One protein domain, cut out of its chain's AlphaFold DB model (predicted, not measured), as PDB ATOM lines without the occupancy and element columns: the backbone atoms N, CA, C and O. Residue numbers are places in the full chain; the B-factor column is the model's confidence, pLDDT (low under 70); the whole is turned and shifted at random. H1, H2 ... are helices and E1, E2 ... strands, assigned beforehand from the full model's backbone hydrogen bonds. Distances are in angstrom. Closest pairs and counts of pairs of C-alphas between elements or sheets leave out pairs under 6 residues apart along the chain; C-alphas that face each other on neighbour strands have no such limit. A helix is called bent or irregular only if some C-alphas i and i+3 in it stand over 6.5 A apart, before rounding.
ATOM      1  N   GLN A 170      50.195 -40.228 -23.676       69.50
ATOM      2  CA  GLN A 170      48.994 -40.567 -22.916       69.50
ATOM      3  C   GLN A 170      49.346 -41.136 -21.546       69.50
ATOM      4  O   GLN A 170      50.156 -42.058 -21.452       69.50
ATOM      5  N   LEU A 171      48.661 -40.643 -20.517       82.12
ATOM      6  CA  LEU A 171      48.661 -41.244 -19.190       82.12
ATOM      7  C   LEU A 171      47.344 -41.992 -19.002       82.12
ATOM      8  O   LEU A 171      46.267 -41.398 -18.955       82.12
ATOM      9  N   LEU A 172      47.423 -43.315 -18.952       86.81
ATOM     10  CA  LEU A 172      46.260 -44.186 -18.824       86.81
ATOM     11  C   LEU A 172      46.185 -44.702 -17.388       86.81
ATOM     12  O   LEU A 172      47.203 -45.060 -16.796       86.81
ATOM     13  N   PHE A 173      44.975 -44.745 -16.837       92.44
ATOM     14  CA  PHE A 173      44.704 -45.434 -15.588       92.44
ATOM     15  C   PHE A 173      43.790 -46.627 -15.845       92.44
ATOM     16  O   PHE A 173      42.618 -46.463 -16.189       92.44
ATOM     17  N   GLU A 174      44.323 -47.828 -15.651       92.12
ATOM     18  CA  GLU A 174      43.555 -49.062 -15.590       92.12
ATOM     19  C   GLU A 174      43.688 -49.690 -14.203       92.12
ATOM     20  O   GLU A 174      44.789 -49.991 -13.746       92.12
ATOM     21  N   MET A 175      42.558 -49.908 -13.532       92.00
ATOM     22  CA  MET A 175      42.529 -50.614 -12.255       92.00
ATOM     23  C   MET A 175      42.950 -52.070 -12.460       92.00
ATOM     24  O   MET A 175      42.371 -52.789 -13.282       92.00
ATOM     25  N   ARG A 176      43.941 -52.524 -11.692       87.19
ATOM     26  CA  ARG A 176      44.473 -53.888 -11.775       87.19
ATOM     27  C   ARG A 176      44.392 -54.603 -10.434       87.19
ATOM     28  O   ARG A 176      44.354 -53.998  -9.369       87.19
ATOM     29  N   ASN A 177      44.408 -55.928 -10.512       77.44
ATOM     30  CA  ASN A 177      44.491 -56.807  -9.354       77.44
ATOM     31  C   ASN A 177      45.827 -57.553  -9.402       77.44
ATOM     32  O   ASN A 177      45.946 -58.595 -10.045       77.44
ATOM     33  N   ASP A 229      46.201 -56.969   0.620       88.88
ATOM     34  CA  ASP A 229      44.812 -56.598   0.920       88.88
ATOM     35  C   ASP A 229      44.198 -55.892  -0.289       88.88
ATOM     36  O   ASP A 229      44.747 -54.912  -0.790       88.88
ATOM     37  N   SER A 230      43.056 -56.397  -0.757       84.19
ATOM     38  CA  SER A 230      42.418 -55.894  -1.974       84.19
ATOM     39  C   SER A 230      41.947 -54.448  -1.831       84.19
ATOM     40  O   SER A 230      42.138 -53.669  -2.758       84.19
ATOM     41  N   GLN A 231      41.366 -54.077  -0.686       86.31
ATOM     42  CA  GLN A 231      40.864 -52.717  -0.469       86.31
ATOM     43  C   GLN A 231      42.025 -51.729  -0.391       86.31
ATOM     44  O   GLN A 231      41.973 -50.660  -0.994       86.31
ATOM     45  N   ILE A 232      43.108 -52.111   0.292       92.12
ATOM     46  CA  ILE A 232      44.315 -51.285   0.351       92.12
ATOM     47  C   ILE A 232      44.974 -51.161  -1.021       92.12
ATOM     48  O   ILE A 232      45.403 -50.073  -1.383       92.12
ATOM     49  N   SER A 233      45.034 -52.238  -1.804       92.81
ATOM     50  CA  SER A 233      45.584 -52.190  -3.162       92.81
ATOM     51  C   SER A 233      44.800 -51.216  -4.046       92.81
ATOM     52  O   SER A 233      45.401 -50.374  -4.712       92.81
ATOM     53  N   THR A 234      43.463 -51.253  -3.989       92.75
ATOM     54  CA  THR A 234      42.602 -50.285  -4.680       92.75
ATOM     55  C   THR A 234      42.846 -48.858  -4.184       92.75
ATOM     56  O   THR A 234      43.041 -47.960  -5.001       92.75
ATOM     57  N   PHE A 235      42.902 -48.641  -2.867       95.81
ATOM     58  CA  PHE A 235      43.193 -47.332  -2.275       95.81
ATOM     59  C   PHE A 235      44.545 -46.774  -2.744       95.81
ATOM     60  O   PHE A 235      44.614 -45.639  -3.207       95.81
ATOM     61  N   VAL A 236      45.617 -47.572  -2.692       96.62
ATOM     62  CA  VAL A 236      46.959 -47.152  -3.125       96.62
ATOM     63  C   VAL A 236      46.966 -46.816  -4.617       96.62
ATOM     64  O   VAL A 236      47.474 -45.764  -4.993       96.62
ATOM     65  N   GLN A 237      46.348 -47.638  -5.471       96.69
ATOM     66  CA  GLN A 237      46.214 -47.327  -6.900       96.69
ATOM     67  C   GLN A 237      45.481 -45.997  -7.139       96.69
ATOM     68  O   GLN A 237      45.899 -45.216  -7.996       96.69
ATOM     69  N   LEU A 238      44.433 -45.703  -6.362       97.38
ATOM     70  CA  LEU A 238      43.711 -44.431  -6.438       97.38
ATOM     71  C   LEU A 238      44.543 -43.244  -5.942       97.38
ATOM     72  O   LEU A 238      44.452 -42.177  -6.541       97.38
ATOM     73  N   VAL A 239      45.403 -43.415  -4.932       97.94
ATOM     74  CA  VAL A 239      46.362 -42.371  -4.523       97.94
ATOM     75  C   VAL A 239      47.278 -41.992  -5.691       97.94
ATOM     76  O   VAL A 239      47.415 -40.807  -5.989       97.94
ATOM     77  N   PHE A 240      47.838 -42.977  -6.403       96.94
ATOM     78  CA  PHE A 240      48.655 -42.723  -7.599       96.94
ATOM     79  C   PHE A 240      47.842 -42.057  -8.719       96.94
ATOM     80  O   PHE A 240      48.302 -41.088  -9.318       96.94
ATOM     81  N   ALA A 241      46.614 -42.521  -8.972       96.44
ATOM     82  CA  ALA A 241      45.742 -41.928  -9.986       96.44
ATOM     83  C   ALA A 241      45.385 -40.471  -9.689       96.44
ATOM     84  O   ALA A 241      45.400 -39.622 -10.576       96.44
ATOM     85  N   MET A 242      45.061 -40.167  -8.433       96.81
ATOM     86  CA  MET A 242      44.656 -38.830  -8.014       96.81
ATOM     87  C   MET A 242      45.849 -37.877  -7.899       96.81
ATOM     88  O   MET A 242      45.667 -36.671  -8.065       96.81
ATOM     89  N   ALA A 243      47.066 -38.391  -7.693       96.56
ATOM     90  CA  ALA A 243      48.294 -37.602  -7.724       96.56
ATOM     91  C   ALA A 243      48.637 -37.065  -9.124       96.56
ATOM     92  O   ALA A 243      49.311 -36.042  -9.219       96.56
ATOM     93  N   VAL A 244      48.151 -37.702 -10.195       93.75
ATOM     94  CA  VAL A 244      48.371 -37.289 -11.590       93.75
ATOM     95  C   VAL A 244      47.156 -36.494 -12.097       93.75
ATOM     96  O   VAL A 244      46.030 -36.991 -12.007       93.75
ATOM     97  N   PRO A 245      47.320 -35.257 -12.603       91.75
ATOM     98  CA  PRO A 245      46.190 -34.386 -12.930       91.75
ATOM     99  C   PRO A 245      45.636 -34.596 -14.349       91.75
ATOM    100  O   PRO A 245      44.488 -34.240 -14.616       91.75
ATOM    101  N   ASP A 246      46.422 -35.178 -15.251       89.56
ATOM    102  CA  ASP A 246      46.204 -35.196 -16.698       89.56
ATOM    103  C   ASP A 246      46.093 -36.611 -17.291       89.56
ATOM    104  O   ASP A 246      46.493 -36.852 -18.430       89.56
ATOM    105  N   ILE A 247      45.479 -37.546 -16.553       91.38
ATOM    106  CA  ILE A 247      45.124 -38.862 -17.107       91.38
ATOM    107  C   ILE A 247      44.106 -38.715 -18.253       91.38
ATOM    108  O   ILE A 247      43.168 -37.920 -18.175       91.38
ATOM    109  N   ASN A 248      44.264 -39.515 -19.307       89.25
ATOM    110  CA  ASN A 248      43.422 -39.485 -20.506       89.25
ATOM    111  C   ASN A 248      42.329 -40.555 -20.508       89.25
ATOM    112  O   ASN A 248      41.317 -40.389 -21.184       89.25
ATOM    113  N   SER A 249      42.501 -41.642 -19.755       91.31
ATOM    114  CA  SER A 249      41.472 -42.673 -19.617       91.31
ATOM    115  C   SER A 249      41.381 -43.198 -18.196       91.31
ATOM    116  O   SER A 249      42.416 -43.438 -17.572       91.31
ATOM    117  N   TYR A 250      40.162 -43.491 -17.755       95.12
ATOM    118  CA  TYR A 250      39.888 -44.176 -16.497       95.12
ATOM    119  C   TYR A 250      39.166 -45.494 -16.794       95.12
ATOM    120  O   TYR A 250      38.015 -45.492 -17.230       95.12
ATOM    121  N   THR A 251      39.860 -46.615 -16.607       94.62
ATOM    122  CA  THR A 251      39.378 -47.950 -16.981       94.62
ATOM    123  C   THR A 251      39.294 -48.861 -15.763       94.62
ATOM    124  O   THR A 251      40.272 -49.039 -15.038       94.62
ATOM    125  N   VAL A 252      38.139 -49.488 -15.550       92.62
ATOM    126  CA  VAL A 252      37.948 -50.532 -14.532       92.62
ATOM    127  C   VAL A 252      37.157 -51.664 -15.164       92.62
ATOM    128  O   VAL A 252      36.131 -51.413 -15.783       92.62
ATOM    129  N   ALA A 253      37.605 -52.913 -15.017       85.25
ATOM    130  CA  ALA A 253      37.071 -54.036 -15.793       85.25
ATOM    131  C   ALA A 253      35.542 -54.211 -15.691       85.25
ATOM    132  O   ALA A 253      34.881 -54.360 -16.717       85.25
ATOM    133  N   PHE A 254      34.969 -54.152 -14.485       82.94
ATOM    134  CA  PHE A 254      33.545 -54.418 -14.244       82.94
ATOM    135  C   PHE A 254      32.853 -53.238 -13.562       82.94
ATOM    136  O   PHE A 254      33.433 -52.635 -12.656       82.94
ATOM    137  N   SER A 255      31.600 -52.966 -13.943       84.25
ATOM    138  CA  SER A 255      30.804 -51.849 -13.407       84.25
ATOM    139  C   SER A 255      30.730 -51.811 -11.867       84.25
ATOM    140  O   SER A 255      30.912 -50.740 -11.295       84.25
ATOM    141  N   PRO A 256      30.563 -52.936 -11.142       79.50
ATOM    142  CA  PRO A 256      30.522 -52.903  -9.675       79.50
ATOM    143  C   PRO A 256      31.874 -52.550  -9.047       79.50
ATOM    144  O   PRO A 256      31.940 -51.781  -8.088       79.50
ATOM    145  N   ALA A 257      32.972 -53.040  -9.630       82.00
ATOM    146  CA  ALA A 257      34.313 -52.629  -9.226       82.00
ATOM    147  C   ALA A 257      34.551 -51.144  -9.535       82.00
ATOM    148  O   ALA A 257      35.157 -50.451  -8.728       82.00
ATOM    149  N   PHE A 258      34.034 -50.641 -10.660       90.00
ATOM    150  CA  PHE A 258      34.080 -49.222 -11.008       90.00
ATOM    151  C   PHE A 258      33.367 -48.363  -9.962       90.00
ATOM    152  O   PHE A 258      33.934 -47.410  -9.444       90.00
ATOM    153  N   ILE A 259      32.130 -48.706  -9.604       85.50
ATOM    154  CA  ILE A 259      31.386 -47.969  -8.577       85.50
ATOM    155  C   ILE A 259      32.145 -48.018  -7.248       85.50
ATOM    156  O   ILE A 259      32.285 -46.994  -6.580       85.50
ATOM    157  N   HIS A 260      32.715 -49.173  -6.895       85.19
ATOM    158  CA  HIS A 260      33.525 -49.312  -5.689       85.19
ATOM    159  C   HIS A 260      34.716 -48.341  -5.653       85.19
ATOM    160  O   HIS A 260      34.970 -47.737  -4.609       85.19
ATOM    161  N   THR A 261      35.416 -48.120  -6.774       93.25
ATOM    162  CA  THR A 261      36.519 -47.147  -6.802       93.25
ATOM    163  C   THR A 261      36.030 -45.721  -6.579       93.25
ATOM    164  O   THR A 261      36.657 -44.983  -5.819       93.25
ATOM    165  N   ILE A 262      34.893 -45.336  -7.166       92.12
ATOM    166  CA  ILE A 262      34.284 -44.021  -6.924       92.12
ATOM    167  C   ILE A 262      33.904 -43.859  -5.454       92.12
ATOM    168  O   ILE A 262      34.120 -42.802  -4.873       92.12
ATOM    169  N   LYS A 263      33.391 -44.912  -4.821       88.50
ATOM    170  CA  LYS A 263      32.976 -44.871  -3.415       88.50
ATOM    171  C   LYS A 263      34.162 -44.742  -2.471       88.50
ATOM    172  O   LYS A 263      34.058 -44.022  -1.485       88.50
ATOM    173  N   ILE A 264      35.301 -45.354  -2.797       91.31
ATOM    174  CA  ILE A 264      36.561 -45.092  -2.088       91.31
ATOM    175  C   ILE A 264      36.975 -43.626  -2.270       91.31
ATOM    176  O   ILE A 264      37.324 -42.975  -1.292       91.31
ATOM    177  N   ILE A 265      36.880 -43.064  -3.480       94.50
ATOM    178  CA  ILE A 265      37.164 -41.633  -3.695       94.50
ATOM    179  C   ILE A 265      36.234 -40.763  -2.832       94.50
ATOM    180  O   ILE A 265      36.705 -39.863  -2.150       94.50
ATOM    181  N   GLU A 266      34.928 -41.025  -2.819       90.75
ATOM    182  CA  GLU A 266      33.950 -40.231  -2.062       90.75
ATOM    183  C   GLU A 266      34.121 -40.345  -0.538       90.75
ATOM    184  O   GLU A 266      33.932 -39.356   0.172       90.75
ATOM    185  N   ASN A 267      34.466 -41.530  -0.030       91.50
ATOM    186  CA  ASN A 267      34.552 -41.794   1.407       91.50
ATOM    187  C   ASN A 267      35.937 -41.485   1.989       91.50
ATOM    188  O   ASN A 267      36.028 -41.009   3.120       91.50
ATOM    189  N   ASP A 268      36.998 -41.722   1.215       95.31
ATOM    190  CA  ASP A 268      38.383 -41.707   1.686       95.31
ATOM    191  C   ASP A 268      39.231 -40.595   1.034       95.31
ATOM    192  O   ASP A 268      40.456 -40.604   1.167       95.31
ATOM    193  N   PHE A 269      38.632 -39.597   0.358       96.06
ATOM    194  CA  PHE A 269      39.403 -38.505  -0.273       96.06
ATOM    195  C   PHE A 269      40.309 -37.751   0.708       96.06
ATOM    196  O   PHE A 269      41.361 -37.272   0.298       96.06
ATOM    197  N   GLU A 270      39.941 -37.640   1.989       97.75
ATOM    198  CA  GLU A 270      40.801 -37.001   2.994       97.75
ATOM    199  C   GLU A 270      42.076 -37.811   3.255       97.75
ATOM    200  O   GLU A 270      43.171 -37.248   3.315       97.75
ATOM    201  N   GLU A 271      41.945 -39.136   3.346       97.94
ATOM    202  CA  GLU A 271      43.059 -40.075   3.501       97.94
ATOM    203  C   GLU A 271      43.937 -40.079   2.237       97.94
ATOM    204  O   GLU A 271      45.165 -40.027   2.336       97.94
ATOM    205  N   ILE A 272      43.323 -40.045   1.047       98.19
ATOM    206  CA  ILE A 272      44.037 -39.938  -0.235       98.19
ATOM    207  C   ILE A 272      44.820 -38.622  -0.315       98.19
ATOM    208  O   ILE A 272      46.030 -38.628  -0.557       98.19
ATOM    209  N   SER A 273      44.163 -37.489  -0.066       98.25
ATOM    210  CA  SER A 273      44.794 -36.167  -0.083       98.25
ATOM    211  C   SER A 273      45.914 -36.046   0.949       98.25
ATOM    212  O   SER A 273      46.909 -35.360   0.704       98.25
ATOM    213  N   LEU A 274      45.788 -36.710   2.099       98.19
ATOM    214  CA  LEU A 274      46.834 -36.758   3.114       98.19
ATOM    215  C   LEU A 274      48.066 -37.531   2.622       98.19
ATOM    216  O   LEU A 274      49.178 -37.013   2.738       98.19
ATOM    217  N   CYS A 275      47.887 -38.711   2.022       98.25
ATOM    218  CA  CYS A 275      48.986 -39.470   1.412       98.25
ATOM    219  C   CYS A 275      49.703 -38.660   0.325       98.25
ATOM    220  O   CYS A 275      50.930 -38.634   0.302       98.25
ATOM    221  N   ILE A 276      48.949 -37.962  -0.535       98.12
ATOM    222  CA  ILE A 276      49.513 -37.131  -1.607       98.12
ATOM    223  C   ILE A 276      50.298 -35.960  -1.012       98.12
ATOM    224  O   ILE A 276      51.492 -35.852  -1.250       98.12
ATOM    225  N   SER A 277      49.674 -35.102  -0.200       98.19
ATOM    226  CA  SER A 277      50.344 -33.907   0.349       98.19
ATOM    227  C   SER A 277      51.602 -34.242   1.156       98.19
ATOM    228  O   SER A 277      52.645 -33.621   0.956       98.19
ATOM    229  N   SER A 278      51.537 -35.267   2.011       97.19
ATOM    230  CA  SER A 278      52.677 -35.707   2.826       97.19
ATOM    231  C   SER A 278      53.697 -36.567   2.075       97.19
ATOM    232  O   SER A 278      54.777 -36.812   2.606       97.19
ATOM    233  N   CYS A 279      53.361 -37.042   0.869       97.12
ATOM    234  CA  CYS A 279      54.106 -38.072   0.146       97.12
ATOM    235  C   CYS A 279      54.402 -39.322   0.996       97.12
ATOM    236  O   CYS A 279      55.478 -39.912   0.901       97.12
ATOM    237  N   ASN A 280      53.471 -39.688   1.882       96.94
ATOM    238  CA  ASN A 280      53.688 -40.738   2.867       96.94
ATOM    239  C   ASN A 280      52.427 -41.574   3.120       96.94
ATOM    240  O   ASN A 280      51.479 -41.120   3.762       96.94
ATOM    241  N   PHE A 281      52.442 -42.842   2.710       96.75
ATOM    242  CA  PHE A 281      51.340 -43.776   2.949       96.75
ATOM    243  C   PHE A 281      51.103 -44.075   4.438       96.75
ATOM    244  O   PHE A 281      49.966 -44.338   4.830       96.75
ATOM    245  N   ASN A 282      52.118 -43.959   5.307       94.75
ATOM    246  CA  ASN A 282      51.929 -44.084   6.759       94.75
ATOM    247  C   ASN A 282      51.127 -42.929   7.367       94.75
ATOM    248  O   ASN A 282      50.680 -43.044   8.510       94.75
ATOM    249  N   ALA A 283      50.916 -41.831   6.638       94.38
ATOM    250  CA  ALA A 283      50.019 -40.771   7.077       94.38
ATOM    251  C   ALA A 283      48.553 -41.238   7.081       94.38
ATOM    252  O   ALA A 283      47.768 -40.747   7.897       94.38
ATOM    253  N   SER A 284      48.203 -42.256   6.288       96.12
ATOM    254  CA  SER A 284      46.851 -42.805   6.269       96.12
ATOM    255  C   SER A 284      46.552 -43.735   7.445       96.12
ATOM    256  O   SER A 284      47.320 -44.646   7.775       96.12
ATOM    257  N   SER A 285      45.382 -43.556   8.065       94.56
ATOM    258  CA  SER A 285      44.899 -44.453   9.118       94.56
ATOM    259  C   SER A 285      44.551 -45.851   8.591       94.56
ATOM    260  O   SER A 285      44.692 -46.829   9.331       94.56
ATOM    261  N   LEU A 286      44.155 -45.965   7.317       91.81
ATOM    262  CA  LEU A 286      43.831 -47.230   6.651       91.81
ATOM    263  C   LEU A 286      45.074 -48.113   6.498       91.81
ATOM    264  O   LEU A 286      45.027 -49.306   6.799       91.81
ATOM    265  N   ILE A 287      46.202 -47.507   6.114       93.38
ATOM    266  CA  ILE A 287      47.489 -48.193   5.951       93.38
ATOM    267  C   ILE A 287      48.069 -48.601   7.308       93.38
ATOM    268  O   ILE A 287      48.427 -49.766   7.497       93.38
ATOM    269  N   ARG A 288      48.100 -47.684   8.290       93.19
ATOM    270  CA  ARG A 288      48.659 -47.974   9.627       93.19
ATOM    271  C   ARG A 288      47.984 -49.162  10.307       93.19
ATOM    272  O   ARG A 288      48.662 -49.973  10.931       93.19
ATOM    273  N   LYS A 289      46.663 -49.306  10.155       91.88
ATOM    274  CA  LYS A 289      45.896 -50.432  10.722       91.88
ATOM    275  C   LYS A 289      46.347 -51.800  10.202       91.88
ATOM    276  O   LYS A 289      46.119 -52.799  10.876       91.88
ATOM    277  N   LYS A 290      46.940 -51.858   9.009       90.94
ATOM    278  CA  LYS A 290      47.322 -53.108   8.338       90.94
ATOM    279  C   LYS A 290      48.768 -53.521   8.607       90.94
ATOM    280  O   LYS A 290      49.100 -54.673   8.357       90.94
ATOM    281  N   ASN A 291      49.587 -52.618   9.157       88.81
ATOM    282  CA  ASN A 291      50.967 -52.883   9.574       88.81
ATOM    283  C   ASN A 291      51.833 -53.529   8.465       88.81
ATOM    284  O   ASN A 291      52.423 -54.592   8.660       88.81
ATOM    285  N   TYR A 292      51.858 -52.903   7.282       91.44
ATOM    286  CA  TYR A 292      52.698 -53.331   6.157       91.44
ATOM    287  C   TYR A 292      54.198 -53.175   6.446       91.44
ATOM    288  O   TYR A 292      54.594 -52.362   7.279       91.44
ATOM    289  N   ASP A 293      55.030 -53.935   5.722       92.62
ATOM    290  CA  ASP A 293      56.494 -53.830   5.788       92.62
ATOM    291  C   ASP A 293      56.938 -52.378   5.510       92.62
ATOM    292  O   ASP A 293      56.628 -51.850   4.435       92.62
ATOM    293  N   PRO A 294      57.685 -51.734   6.428       94.62
ATOM    294  CA  PRO A 294      58.223 -50.395   6.217       94.62
ATOM    295  C   PRO A 294      58.974 -50.241   4.892       94.62
ATOM    296  O   PRO A 294      58.808 -49.227   4.225       94.62
ATOM    297  N   LYS A 295      59.704 -51.269   4.436       96.00
ATOM    298  CA  LYS A 295      60.437 -51.212   3.161       96.00
ATOM    299  C   LYS A 295      59.518 -51.109   1.947       96.00
ATOM    300  O   LYS A 295      59.888 -50.491   0.953       96.00
ATOM    301  N   LEU A 296      58.348 -51.748   1.991       94.62
ATOM    302  CA  LEU A 296      57.349 -51.611   0.932       94.62
ATOM    303  C   LEU A 296      56.783 -50.191   0.929       94.62
ATOM    304  O   LEU A 296      56.650 -49.586  -0.130       94.62
ATOM    305  N   LEU A 297      56.481 -49.655   2.113       96.25
ATOM    306  CA  LEU A 297      55.956 -48.301   2.256       96.25
ATOM    307  C   LEU A 297      56.968 -47.248   1.790       96.25
ATOM    308  O   LEU A 297      56.572 -46.333   1.076       96.25
ATOM    309  N   ASP A 298      58.254 -47.418   2.096       97.06
ATOM    310  CA  ASP A 298      59.326 -46.546   1.604       97.06
ATOM    311  C   ASP A 298      59.375 -46.548   0.070       97.06
ATOM    312  O   ASP A 298      59.307 -45.489  -0.546       97.06
ATOM    313  N   LYS A 299      59.351 -47.727  -0.570       97.38
ATOM    314  CA  LYS A 299      59.302 -47.826  -2.041       97.38
ATOM    315  C   LYS A 299      58.049 -47.184  -2.647       97.38
ATOM    316  O   LYS A 299      58.122 -46.601  -3.725       97.38
ATOM    317  N   LEU A 300      56.889 -47.324  -1.997       96.88
ATOM    318  CA  LEU A 300      55.644 -46.692  -2.445       96.88
ATOM    319  C   LEU A 300      55.720 -45.165  -2.324       96.88
ATOM    320  O   LEU A 300      55.269 -44.466  -3.228       96.88
ATOM    321  N   ASN A 301      56.303 -44.657  -1.237       97.31
ATOM    322  CA  ASN A 301      56.527 -43.229  -1.022       97.31
ATOM    323  C   ASN A 301      57.511 -42.661  -2.054       97.31
ATOM    324  O   ASN A 301      57.229 -41.622  -2.644       97.31
ATOM    325  N   ASP A 302      58.612 -43.369  -2.323       96.25
ATOM    326  CA  ASP A 302      59.591 -43.000  -3.348       96.25
ATOM    327  C   ASP A 302      58.938 -42.948  -4.734       96.25
ATOM    328  O   ASP A 302      59.072 -41.955  -5.445       96.25
ATOM    329  N   ALA A 303      58.154 -43.970  -5.095       95.25
ATOM    330  CA  ALA A 303      57.429 -44.007  -6.363       95.25
ATOM    331  C   ALA A 303      56.394 -42.874  -6.484       95.25
ATOM    332  O   ALA A 303      56.274 -42.265  -7.547       95.25
ATOM    333  N   LEU A 304      55.665 -42.556  -5.406       95.88
ATOM    334  CA  LEU A 304      54.727 -41.428  -5.370       95.88
ATOM    335  C   LEU A 304      55.460 -40.080  -5.505       95.88
ATOM    336  O   LEU A 304      54.976 -39.164  -6.175       95.88
ATOM    337  N   ASN A 305      56.639 -39.953  -4.900       95.19
ATOM    338  CA  ASN A 305      57.469 -38.763  -5.032       95.19
ATOM    339  C   ASN A 305      57.970 -38.607  -6.474       95.19
ATOM    340  O   ASN A 305      57.808 -37.538  -7.057       95.19
ATOM    341  N   GLU A 306      58.494 -39.677  -7.081       92.44
ATOM    342  CA  GLU A 306      58.972 -39.676  -8.470       92.44
ATOM    343  C   GLU A 306      57.904 -39.162  -9.443       92.44
ATOM    344  O   GLU A 306      58.190 -38.266 -10.235       92.44
ATOM    345  N   ILE A 307      56.662 -39.658  -9.346       90.19
ATOM    346  CA  ILE A 307      55.594 -39.236 -10.266       90.19
ATOM    347  C   ILE A 307      55.115 -37.800 -10.025       90.19
ATOM    348  O   ILE A 307      54.549 -37.196 -10.926       90.19
ATOM    349  N   THR A 308      55.308 -37.239  -8.828       93.38
ATOM    350  CA  THR A 308      54.826 -35.888  -8.484       93.38
ATOM    351  C   THR A 308      55.892 -34.808  -8.652       93.38
ATOM    352  O   THR A 308      55.545 -33.637  -8.819       93.38
ATOM    353  N   ILE A 309      57.180 -35.172  -8.652       92.12
ATOM    354  CA  ILE A 309      58.299 -34.246  -8.889       92.12
ATOM    355  C   ILE A 309      58.139 -33.533 -10.235       92.12
ATOM    356  O   ILE A 309      58.313 -32.317 -10.291       92.12
ATOM    357  N   GLU A 310      57.733 -34.242 -11.289       84.69
ATOM    358  CA  GLU A 310      57.558 -33.651 -12.626       84.69
ATOM    359  C   GLU A 310      56.486 -32.552 -12.682       84.69
ATOM    360  O   GLU A 310      56.546 -31.672 -13.540       84.69
ATOM    361  N   TYR A 311      55.544 -32.558 -11.736       90.75
ATOM    362  CA  TYR A 311      54.472 -31.568 -11.637       90.75
ATOM    363  C   TYR A 311      54.797 -30.415 -10.676       90.75
ATOM    364  O   TYR A 311      53.986 -29.505 -10.533       90.75
ATOM    365  N   GLY A 312      55.971 -30.424 -10.031       92.50
ATOM    366  CA  GLY A 312      56.399 -29.387  -9.083       92.50
ATOM    367  C   GLY A 312      56.626 -29.875  -7.648       92.50
ATOM    368  O   GLY A 312      56.790 -29.049  -6.749       92.50
ATOM    369  N   GLY A 313      56.634 -31.192  -7.411       93.69
ATOM    370  CA  GLY A 313      56.997 -31.788  -6.120       93.69
ATOM    371  C   GLY A 313      56.100 -31.332  -4.966       93.69
ATOM    372  O   GLY A 313      54.875 -31.361  -5.069       93.69
ATOM    373  N   ASP A 314      56.702 -30.917  -3.850       94.88
ATOM    374  CA  ASP A 314      56.013 -30.579  -2.596       94.88
ATOM    375  C   ASP A 314      54.912 -29.526  -2.763       94.88
ATOM    376  O   ASP A 314      53.809 -29.692  -2.236       94.88
ATOM    377  N   GLN A 315      55.192 -28.443  -3.496       96.44
ATOM    378  CA  GLN A 315      54.207 -27.384  -3.718       96.44
ATOM    379  C   GLN A 315      52.994 -27.941  -4.472       96.44
ATOM    380  O   GLN A 315      51.859 -27.803  -4.012       96.44
ATOM    381  N   TYR A 316      53.249 -28.653  -5.570       97.62
ATOM    382  CA  TYR A 316      52.210 -29.292  -6.367       97.62
ATOM    383  C   TYR A 316      51.364 -30.269  -5.549       97.62
ATOM    384  O   TYR A 316      50.138 -30.223  -5.615       97.62
ATOM    385  N   ARG A 317      51.982 -31.135  -4.735       97.81
ATOM    386  CA  ARG A 317      51.239 -32.123  -3.936       97.81
ATOM    387  C   ARG A 317      50.269 -31.467  -2.957       97.81
ATOM    388  O   ARG A 317      49.157 -31.964  -2.780       97.81
ATOM    389  N   ASN A 318      50.656 -30.345  -2.349       97.94
ATOM    390  CA  ASN A 318      49.786 -29.588  -1.447       97.94
ATOM    391  C   ASN A 318      48.615 -28.923  -2.187       97.94
ATOM    392  O   ASN A 318      47.467 -28.995  -1.731       97.94
ATOM    393  N   GLU A 319      48.883 -28.321  -3.347       98.06
ATOM    394  CA  GLU A 319      47.857 -27.723  -4.209       98.06
ATOM    395  C   GLU A 319      46.884 -28.791  -4.732       98.06
ATOM    396  O   GLU A 319      45.666 -28.646  -4.597       98.06
ATOM    397  N   ARG A 320      47.402 -29.920  -5.230       97.62
ATOM    398  CA  ARG A 320      46.609 -31.048  -5.733       97.62
ATOM    399  C   ARG A 320      45.743 -31.673  -4.646       97.62
ATOM    400  O   ARG A 320      44.561 -31.913  -4.881       97.62
ATOM    401  N   ALA A 321      46.284 -31.899  -3.449       98.12
ATOM    402  CA  ALA A 321      45.519 -32.416  -2.314       98.12
ATOM    403  C   ALA A 321      44.374 -31.473  -1.905       98.12
ATOM    404  O   ALA A 321      43.280 -31.929  -1.566       98.12
ATOM    405  N   SER A 322      44.610 -30.158  -1.951       98.25
ATOM    406  CA  SER A 322      43.584 -29.143  -1.676       98.25
ATOM    407  C   SER A 322      42.502 -29.129  -2.757       98.25
ATOM    408  O   SER A 322      41.315 -29.125  -2.432       98.25
ATOM    409  N   TYR A 323      42.900 -29.220  -4.029       97.94
ATOM    410  CA  TYR A 323      41.986 -29.336  -5.166       97.94
ATOM    411  C   TYR A 323      41.086 -30.575  -5.066       97.94
ATOM    412  O   TYR A 323      39.870 -30.473  -5.199       97.94
ATOM    413  N   ILE A 324      41.666 -31.739  -4.754       97.44
ATOM    414  CA  ILE A 324      40.918 -32.989  -4.552       97.44
ATOM    415  C   ILE A 324      39.851 -32.818  -3.467       97.44
ATOM    416  O   ILE A 324      38.692 -33.160  -3.691       97.44
ATOM    417  N   ARG A 325      40.218 -32.248  -2.308       97.44
ATOM    418  CA  ARG A 325      39.260 -31.995  -1.219       97.44
ATOM    419  C   ARG A 325      38.119 -31.102  -1.686       97.44
ATOM    420  O   ARG A 325      36.960 -31.431  -1.457       97.44
ATOM    421  N   GLN A 326      38.437 -30.009  -2.378       96.81
ATOM    422  CA  GLN A 326      37.437 -29.076  -2.886       96.81
ATOM    423  C   GLN A 326      36.461 -29.747  -3.866       96.81
ATOM    424  O   GLN A 326      35.256 -29.509  -3.788       96.81
ATOM    425  N   GLU A 327      36.950 -30.586  -4.782       95.81
ATOM    426  CA  GLU A 327      36.101 -31.260  -5.769       95.81
ATOM    427  C   GLU A 327      35.261 -32.400  -5.180       95.81
ATOM    428  O   GLU A 327      34.100 -32.556  -5.576       95.81
ATOM    429  N   CYS A 328      35.803 -33.162  -4.224       94.81
ATOM    430  CA  CYS A 328      35.091 -34.252  -3.548       94.81
ATOM    431  C   CYS A 328      34.070 -33.749  -2.512       94.81
ATOM    432  O   CYS A 328      33.049 -34.396  -2.286       94.81
ATOM    433  N   GLN A 329      34.275 -32.565  -1.922       93.88
ATOM    434  CA  GLN A 329      33.303 -31.940  -1.012       93.88
ATOM    435  C   GLN A 329      32.001 -31.513  -1.711       93.88
ATOM    436  O   GLN A 329      30.971 -31.357  -1.048       93.88
ATOM    437  N   LYS A 330      32.006 -31.357  -3.043       91.62
ATOM    438  CA  LYS A 330      30.812 -31.064  -3.854       91.62
ATOM    439  C   LYS A 330      29.936 -32.316  -3.989       91.62
ATOM    440  O   LYS A 330      29.883 -32.950  -5.043       91.62
ATOM    441  N   LYS A 331      29.257 -32.679  -2.898       79.38
ATOM    442  CA  LYS A 331      28.377 -33.854  -2.834       79.38
ATOM    443  C   LYS A 331      27.314 -33.812  -3.929       79.38
ATOM    444  O   LYS A 331      26.733 -32.760  -4.187       79.38
ATOM    445  N   ASN A 332      27.040 -34.970  -4.530       78.88
ATOM    446  CA  ASN A 332      26.025 -35.158  -5.573       78.88
ATOM    447  C   ASN A 332      26.184 -34.246  -6.804       78.88
ATOM    448  O   ASN A 332      25.223 -34.036  -7.541       78.88
ATOM    449  N   ALA A 333      27.377 -33.702  -7.056       84.25
ATOM    450  CA  ALA A 333      27.651 -32.992  -8.298       84.25
ATOM    451  C   ALA A 333      28.047 -33.997  -9.402       84.25
ATOM    452  O   ALA A 333      29.003 -34.758  -9.195       84.25
ATOM    453  N   PRO A 334      27.396 -33.980 -10.582       91.00
ATOM    454  CA  PRO A 334      27.708 -34.898 -11.677       91.00
ATOM    455  C   PRO A 334      29.108 -34.647 -12.248       91.00
ATOM    456  O   PRO A 334      29.623 -33.525 -12.218       91.00
ATOM    457  N   GLY A 335      29.727 -35.688 -12.795       94.19
ATOM    458  CA  GLY A 335      31.013 -35.591 -13.481       94.19
ATOM    459  C   GLY A 335      32.222 -35.493 -12.557       94.19
ATOM    460  O   GLY A 335      33.171 -34.785 -12.892       94.19
ATOM    461  N   ILE A 336      32.206 -36.163 -11.397       94.75
ATOM    462  CA  ILE A 336      33.348 -36.169 -10.463       94.75
ATOM    463  C   ILE A 336      34.661 -36.553 -11.161       94.75
ATOM    464  O   ILE A 336      35.686 -35.932 -10.895       94.75
ATOM    465  N   LEU A 337      34.622 -37.490 -12.114       95.25
ATOM    466  CA  LEU A 337      35.801 -37.926 -12.861       95.25
ATOM    467  C   LEU A 337      36.384 -36.803 -13.723       95.25
ATOM    468  O   LEU A 337      37.562 -36.493 -13.593       95.25
ATOM    469  N   HIS A 338      35.562 -36.136 -14.539       93.25
ATOM    470  CA  HIS A 338      36.013 -34.999 -15.351       93.25
ATOM    471  C   HIS A 338      36.475 -33.814 -14.484       93.25
ATOM    472  O   HIS A 338      37.364 -33.063 -14.875       93.25
ATOM    473  N   ARG A 339      35.880 -33.602 -13.299       94.12
ATOM    474  CA  ARG A 339      36.350 -32.553 -12.378       94.12
ATOM    475  C   ARG A 339      37.721 -32.892 -11.795       94.12
ATOM    476  O   ARG A 339      38.591 -32.030 -11.759       94.12
ATOM    477  N   LEU A 340      37.942 -34.131 -11.367       95.19
ATOM    478  CA  LEU A 340      39.239 -34.567 -10.839       95.19
ATOM    479  C   LEU A 340      40.324 -34.620 -11.925       95.19
ATOM    480  O   LEU A 340      41.480 -34.282 -11.644       95.19
ATOM    481  N   TRP A 341      39.936 -34.987 -13.148       94.56
ATOM    482  CA  TRP A 341      40.801 -35.137 -14.314       94.56
ATOM    483  C   TRP A 341      40.206 -34.424 -15.540       94.56
ATOM    484  O   TRP A 341      39.520 -35.043 -16.353       94.56
ATOM    485  N   PRO A 342      40.480 -33.120 -15.716       91.06
ATOM    486  CA  PRO A 342      39.954 -32.345 -16.845       91.06
ATOM    487  C   PRO A 342      40.448 -32.810 -18.225       91.06
ATOM    488  O   PRO A 342      39.805 -32.523 -19.230       91.06
ATOM    489  N   SER A 343      41.580 -33.523 -18.279       89.75
ATOM    490  CA  SER A 343      42.158 -34.089 -19.511       89.75
ATOM    491  C   SER A 343      41.567 -35.450 -19.903       89.75
ATOM    492  O   SER A 343      42.038 -36.065 -20.864       89.75
ATOM    493  N   LEU A 344      40.575 -35.938 -19.151       91.75
ATOM    494  CA  LEU A 344      39.972 -37.246 -19.352       91.75
ATOM    495  C   LEU A 344      39.210 -37.286 -20.680       91.75
ATOM    496  O   LEU A 344      38.246 -36.553 -20.890       91.75
ATOM    497  N   THR A 345      39.651 -38.165 -21.573       90.56
ATOM    498  CA  THR A 345      39.103 -38.319 -22.921       90.56
ATOM    499  C   THR A 345      37.958 -39.327 -22.950       90.56
ATOM    500  O   THR A 345      36.999 -39.137 -23.689       90.56
ATOM    501  N   TYR A 346      38.051 -40.402 -22.164       92.25
ATOM    502  CA  TYR A 346      37.004 -41.415 -22.051       92.25
ATOM    503  C   TYR A 346      37.106 -42.196 -20.736       92.25
ATOM    504  O   TYR A 346      38.144 -42.225 -20.068       92.25
ATOM    505  N   VAL A 347      36.018 -42.875 -20.394       95.12
ATOM    506  CA  VAL A 347      35.926 -43.812 -19.272       95.12
ATOM    507  C   VAL A 347      35.517 -45.172 -19.817       95.12
ATOM    508  O   VAL A 347      34.632 -45.226 -20.661       95.12
ATOM    509  N   SER A 348      36.133 -46.265 -19.357       94.44
ATOM    510  CA  SER A 348      35.807 -47.616 -19.839       94.44
ATOM    511  C   SER A 348      35.500 -48.600 -18.714       94.44
ATOM    512  O   SER A 348      36.245 -48.711 -17.738       94.44
ATOM    513  N   THR A 349      34.404 -49.342 -18.867       93.06
ATOM    514  CA  THR A 349      34.046 -50.473 -18.003       93.06
ATOM    515  C   THR A 349      33.053 -51.403 -18.695       93.06
ATOM    516  O   THR A 349      32.421 -51.009 -19.672       93.06
ATOM    517  N   THR A 350      32.904 -52.643 -18.220       87.56
ATOM    518  CA  THR A 350      31.887 -53.561 -18.760       87.56
ATOM    519  C   THR A 350      30.494 -53.060 -18.396       87.56
ATOM    520  O   THR A 350      30.117 -53.086 -17.223       87.56
ATOM    521  N   THR A 351      29.731 -52.645 -19.403       83.38
ATOM    522  CA  THR A 351      28.367 -52.101 -19.290       83.38
ATOM    523  C   THR A 351      27.320 -52.954 -20.013       83.38
ATOM    524  O   THR A 351      26.133 -52.668 -19.915       83.38
ATOM    525  N   GLY A 352      27.726 -54.020 -20.713       75.38
ATOM    526  CA  GLY A 352      26.811 -54.959 -21.374       75.38
ATOM    527  C   GLY A 352      26.200 -56.020 -20.442       75.38
ATOM    528  O   GLY A 352      26.668 -56.242 -19.324       75.38
ATOM    529  N   GLY A 353      25.174 -56.728 -20.929       73.81
ATOM    530  CA  GLY A 353      24.507 -57.812 -20.197       73.81
ATOM    531  C   GLY A 353      23.875 -57.347 -18.880       73.81
ATOM    532  O   GLY A 353      23.213 -56.312 -18.826       73.81
ATOM    533  N   THR A 354      24.107 -58.095 -17.797       67.62
ATOM    534  CA  THR A 354      23.610 -57.773 -16.446       67.62
ATOM    535  C   THR A 354      24.157 -56.453 -15.900       67.62
ATOM    536  O   THR A 354      23.510 -55.834 -15.060       67.62
ATOM    537  N   PHE A 355      25.300 -55.969 -16.397       75.88
ATOM    538  CA  PHE A 355      25.911 -54.723 -15.931       75.88
ATOM    539  C   PHE A 355      25.255 -53.456 -16.496       75.88
ATOM    540  O   PHE A 355      25.528 -52.366 -15.993       75.88
ATOM    541  N   ALA A 356      24.356 -53.578 -17.479       74.56
ATOM    542  CA  ALA A 356      23.659 -52.438 -18.082       74.56
ATOM    543  C   ALA A 356      22.874 -51.603 -17.058       74.56
ATOM    544  O   ALA A 356      22.725 -50.394 -17.228       74.56
ATOM    545  N   MET A 357      22.451 -52.216 -15.949       72.88
ATOM    546  CA  MET A 357      21.767 -51.532 -14.847       72.88
ATOM    547  C   MET A 357      22.611 -50.449 -14.153       72.88
ATOM    548  O   MET A 357      22.049 -49.555 -13.530       72.88
ATOM    549  N   HIS A 358      23.942 -50.495 -14.269       78.88
ATOM    550  CA  HIS A 358      24.849 -49.510 -13.668       78.88
ATOM    551  C   HIS A 358      25.180 -48.335 -14.593       78.88
ATOM    552  O   HIS A 358      25.852 -47.393 -14.175       78.88
ATOM    553  N   LYS A 359      24.734 -48.375 -15.855       83.38
ATOM    554  CA  LYS A 359      25.146 -47.415 -16.886       83.38
ATOM    555  C   LYS A 359      24.774 -45.978 -16.522       83.38
ATOM    556  O   LYS A 359      25.611 -45.092 -16.661       83.38
ATOM    557  N   GLU A 360      23.568 -45.750 -16.002       85.06
ATOM    558  CA  GLU A 360      23.106 -44.412 -15.595       85.06
ATOM    559  C   GLU A 360      23.916 -43.848 -14.417       85.06
ATOM    560  O   GLU A 360      24.354 -42.697 -14.458       85.06
ATOM    561  N   GLU A 361      24.182 -44.668 -13.395       86.12
ATOM    562  CA  GLU A 361      24.986 -44.274 -12.231       86.12
ATOM    563  C   GLU A 361      26.434 -43.950 -12.633       86.12
ATOM    564  O   GLU A 361      26.992 -42.927 -12.234       86.12
ATOM    565  N   ILE A 362      27.045 -44.777 -13.481       90.19
ATOM    566  CA  ILE A 362      28.414 -44.543 -13.950       90.19
ATOM    567  C   ILE A 362      28.471 -43.317 -14.869       90.19
ATOM    568  O   ILE A 362      29.394 -42.505 -14.749       90.19
ATOM    569  N   GLN A 363      27.473 -43.118 -15.734       91.62
ATOM    570  CA  GLN A 363      27.383 -41.924 -16.572       91.62
ATOM    571  C   GLN A 363      27.268 -40.651 -15.725       91.62
ATOM    572  O   GLN A 363      27.900 -39.643 -16.050       91.62
ATOM    573  N   PHE A 364      26.542 -40.698 -14.604       91.19
ATOM    574  CA  PHE A 364      26.492 -39.591 -13.650       91.19
ATOM    575  C   PHE A 364      27.889 -39.231 -13.115       91.19
ATOM    576  O   PHE A 364      28.222 -38.048 -13.019       91.19
ATOM    577  N   TYR A 365      28.748 -40.218 -12.836       93.62
ATOM    578  CA  TYR A 365      30.132 -39.979 -12.407       93.62
ATOM    579  C   TYR A 365      31.055 -39.457 -13.513       93.62
ATOM    580  O   TYR A 365      31.960 -38.665 -13.226       93.62
ATOM    581  N   CYS A 366      30.814 -39.850 -14.764       93.19
ATOM    582  CA  CYS A 366      31.542 -39.356 -15.937       93.19
ATOM    583  C   CYS A 366      31.162 -37.905 -16.281       93.19
ATOM    584  O   CYS A 366      32.021 -37.098 -16.636       93.19
ATOM    585  N   GLY A 367      29.884 -37.553 -16.103       89.94
ATOM    586  CA  GLY A 367      29.305 -36.288 -16.552       89.94
ATOM    587  C   GLY A 367      29.003 -36.297 -18.053       89.94
ATOM    588  O   GLY A 367      29.186 -37.302 -18.730       89.94
ATOM    589  N   GLU A 368      28.536 -35.173 -18.592       86.44
ATOM    590  CA  GLU A 368      28.101 -35.085 -20.001       86.44
ATOM    591  C   GLU A 368      29.262 -35.011 -21.004       86.44
ATOM    592  O   GLU A 368      29.095 -35.316 -22.180       86.44
ATOM    593  N   LYS A 369      30.444 -34.578 -20.550       83.44
ATOM    594  CA  LYS A 369      31.587 -34.284 -21.430       83.44
ATOM    595  C   LYS A 369      32.458 -35.492 -21.745       83.44
ATOM    596  O   LYS A 369      33.231 -35.429 -22.696       83.44
ATOM    597  N   VAL A 370      32.378 -36.547 -20.935       90.12
ATOM    598  CA  VAL A 370      33.270 -37.704 -21.039       90.12
ATOM    599  C   VAL A 370      32.451 -38.934 -21.423       90.12
ATOM    600  O   VAL A 370      31.564 -39.325 -20.660       90.12
ATOM    601  N   PRO A 371      32.725 -39.555 -22.583       91.44
ATOM    602  CA  PRO A 371      32.016 -40.749 -23.008       91.44
ATOM    603  C   PRO A 371      32.349 -41.936 -22.097       91.44
ATOM    604  O   PRO A 371      33.520 -42.217 -21.818       91.44
ATOM    605  N   LEU A 372      31.301 -42.646 -21.676       93.31
ATOM    606  CA  LEU A 372      31.390 -43.968 -21.069       93.31
ATOM    607  C   LEU A 372      31.354 -45.021 -22.178       93.31
ATOM    608  O   LEU A 372      30.324 -45.211 -22.820       93.31
ATOM    609  N   ILE A 373      32.470 -45.712 -22.383       92.94
ATOM    610  CA  ILE A 373      32.613 -46.752 -23.401       92.94
ATOM    611  C   ILE A 373      32.568 -48.133 -22.745       92.94
ATOM    612  O   ILE A 373      33.083 -48.328 -21.639       92.94
ATOM    613  N   ASN A 374      31.975 -49.110 -23.429       93.06
ATOM    614  CA  ASN A 374      31.961 -50.488 -22.945       93.06
ATOM    615  C   ASN A 374      33.392 -51.075 -22.913       93.06
ATOM    616  O   ASN A 374      34.339 -50.508 -23.472       93.06
ATOM    617  N   ALA A 375      33.572 -52.215 -22.245       91.25
ATOM    618  CA  ALA A 375      34.850 -52.909 -22.191       91.25
ATOM    619  C   ALA A 375      35.357 -53.195 -23.607       91.25
ATOM    620  O   ALA A 375      34.627 -53.727 -24.439       91.25
ATOM    621  N   VAL A 376      36.623 -52.865 -23.863       91.00
ATOM    622  CA  VAL A 376      37.229 -52.911 -25.203       91.00
ATOM    623  C   VAL A 376      37.216 -54.317 -25.815       91.00
ATOM    624  O   VAL A 376      37.100 -54.467 -27.032       91.00
ATOM    625  N   PHE A 377      37.310 -55.348 -24.977       91.50
ATOM    626  CA  PHE A 377      37.266 -56.743 -25.393       91.50
ATOM    627  C   PHE A 377      36.137 -57.481 -24.687       91.50
ATOM    628  O   PHE A 377      35.984 -57.382 -23.471       91.50
ATOM    629  N   TYR A 378      35.416 -58.297 -25.450       92.25
ATOM    630  CA  TYR A 378      34.590 -59.360 -24.900       92.25
ATOM    631  C   TYR A 378      35.450 -60.623 -24.775       92.25
ATOM    632  O   TYR A 378      35.868 -61.204 -25.779       92.25
ATOM    633  N   ALA A 379      35.739 -61.033 -23.539       89.38
ATOM    634  CA  ALA A 379      36.620 -62.156 -23.237       89.38
ATOM    635  C   ALA A 379      36.151 -62.957 -22.012       89.38
ATOM    636  O   ALA A 379      35.420 -62.458 -21.157       89.38
ATOM    637  N   ALA A 380      36.622 -64.198 -21.916       85.69
ATOM    638  CA  ALA A 380      36.491 -65.067 -20.753       85.69
ATOM    639  C   ALA A 380      37.771 -65.898 -20.559       85.69
ATOM    640  O   ALA A 380      38.751 -65.748 -21.288       85.69
ATOM    641  N   SER A 381      37.769 -66.807 -19.581       84.00
ATOM    642  CA  SER A 381      38.894 -67.723 -19.351       84.00
ATOM    643  C   SER A 381      39.181 -68.633 -20.550       84.00
ATOM    644  O   SER A 381      40.316 -69.080 -20.702       84.00
TER     645      SER A 381
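Overview. This is residues 170 to 177 and 229 to 381 of the 563 residues of the protein "Hypothetical protein" of Adineta steineri (UniProt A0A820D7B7). A small sheet of three parallel strands, E1, E2 and E3, has helices H1, H2a and H7 over one face, two layers; past H1 the body continues as a group of helices. In that group H2b and H5 run side by side in opposite ways, and H4 stands at the far end from H7. The 161 printed residues have seven named helices and four named strands, in the order E1 H1 E2 H2 H3 H4 H5 H6 E3 H7 E4; the class is mostly helix. The whole is compact, with a radius of gyration of the C-alphas of 15.7 A and spans of 43 by 34 by 29 A.

Along the chain. E1, residues 172 to 174, begins at C-alpha 172 (46.260, -44.186, -18.824). H1 is residues 230 to 243, 20.1 A long, and E2 residues 249 to 254, 15.2 A. H2, residues 255 to 278, was assigned as one helix by its hydrogen bonds but is bent: C-alphas 267 and 270 are 8.0 A apart. Its arms are H2a, residues 255 to 267, 18.3 A, and H2b, residues 270 to 278, 11.9 A. H3 is residues 285 to 288, H4 residues 294 to 309, 22.1 A, H5 residues 313 to 328, 22.2 A, and H6 residues 336 to 340. E3 is residues 346 to 350, 13.6 A. H7, residues 353 to 366, 20.2 A, is irregular: C-alphas 357 and 360 are 7.3 A apart. E4, residues 377 to 380, ends at C-alpha 380 (36.491, -65.067, -20.753).

Arrangement. E1 and E2 are parallel, with N 173 and O 249 at 3.0 A; E2 and E3 are parallel, with N 348 and O 250 at 2.9 A. E2, H2 to H6 and E3 form a strand-helix-strand unit, parallel neighbour strands with helices between. H2a lies over E2 at a height over the sheet of 8.7 A; H7, on the same face, lies over E3 at 8.6 A. H1 is on the sheet, and its residues 240 to 243 touch H4, closest at C-alphas 240 and 304, 6.6 A. H2b touches H5, closest at C-alphas 273 and 321, 4.4 A, at a shallow tilt of 13 degrees, opposite ways. H4 and H5 only just touch, only at the corner, with 3 pairs of C-alphas within 8 A. H6 touches H5 and H7, the latter closest at C-alphas 336 and 365, 5.4 A. H3 is close to but not clearly touching H1, at 7.1 A between C-alphas 287 and 232. E4 pairs with no named strand. Every O i to N i+4 pair is within hydrogen-bond range in H1, H2a, H2b, H4, H5 and H6, and 5 of 10 are in H7; H3 is too short for such a pair.

Size, cuts and confidence. The C-alphas of Gln 315 and Ser 381, the two farthest apart, are 45.9 A apart. Residues 178 to 228 are not printed; C-alphas 177 and 229 are 10.3 A apart across the cut. Of the links that are printed whole, none is long. Mean pLDDT of the printed part is 91.4; residues 170 and 354 are under 70.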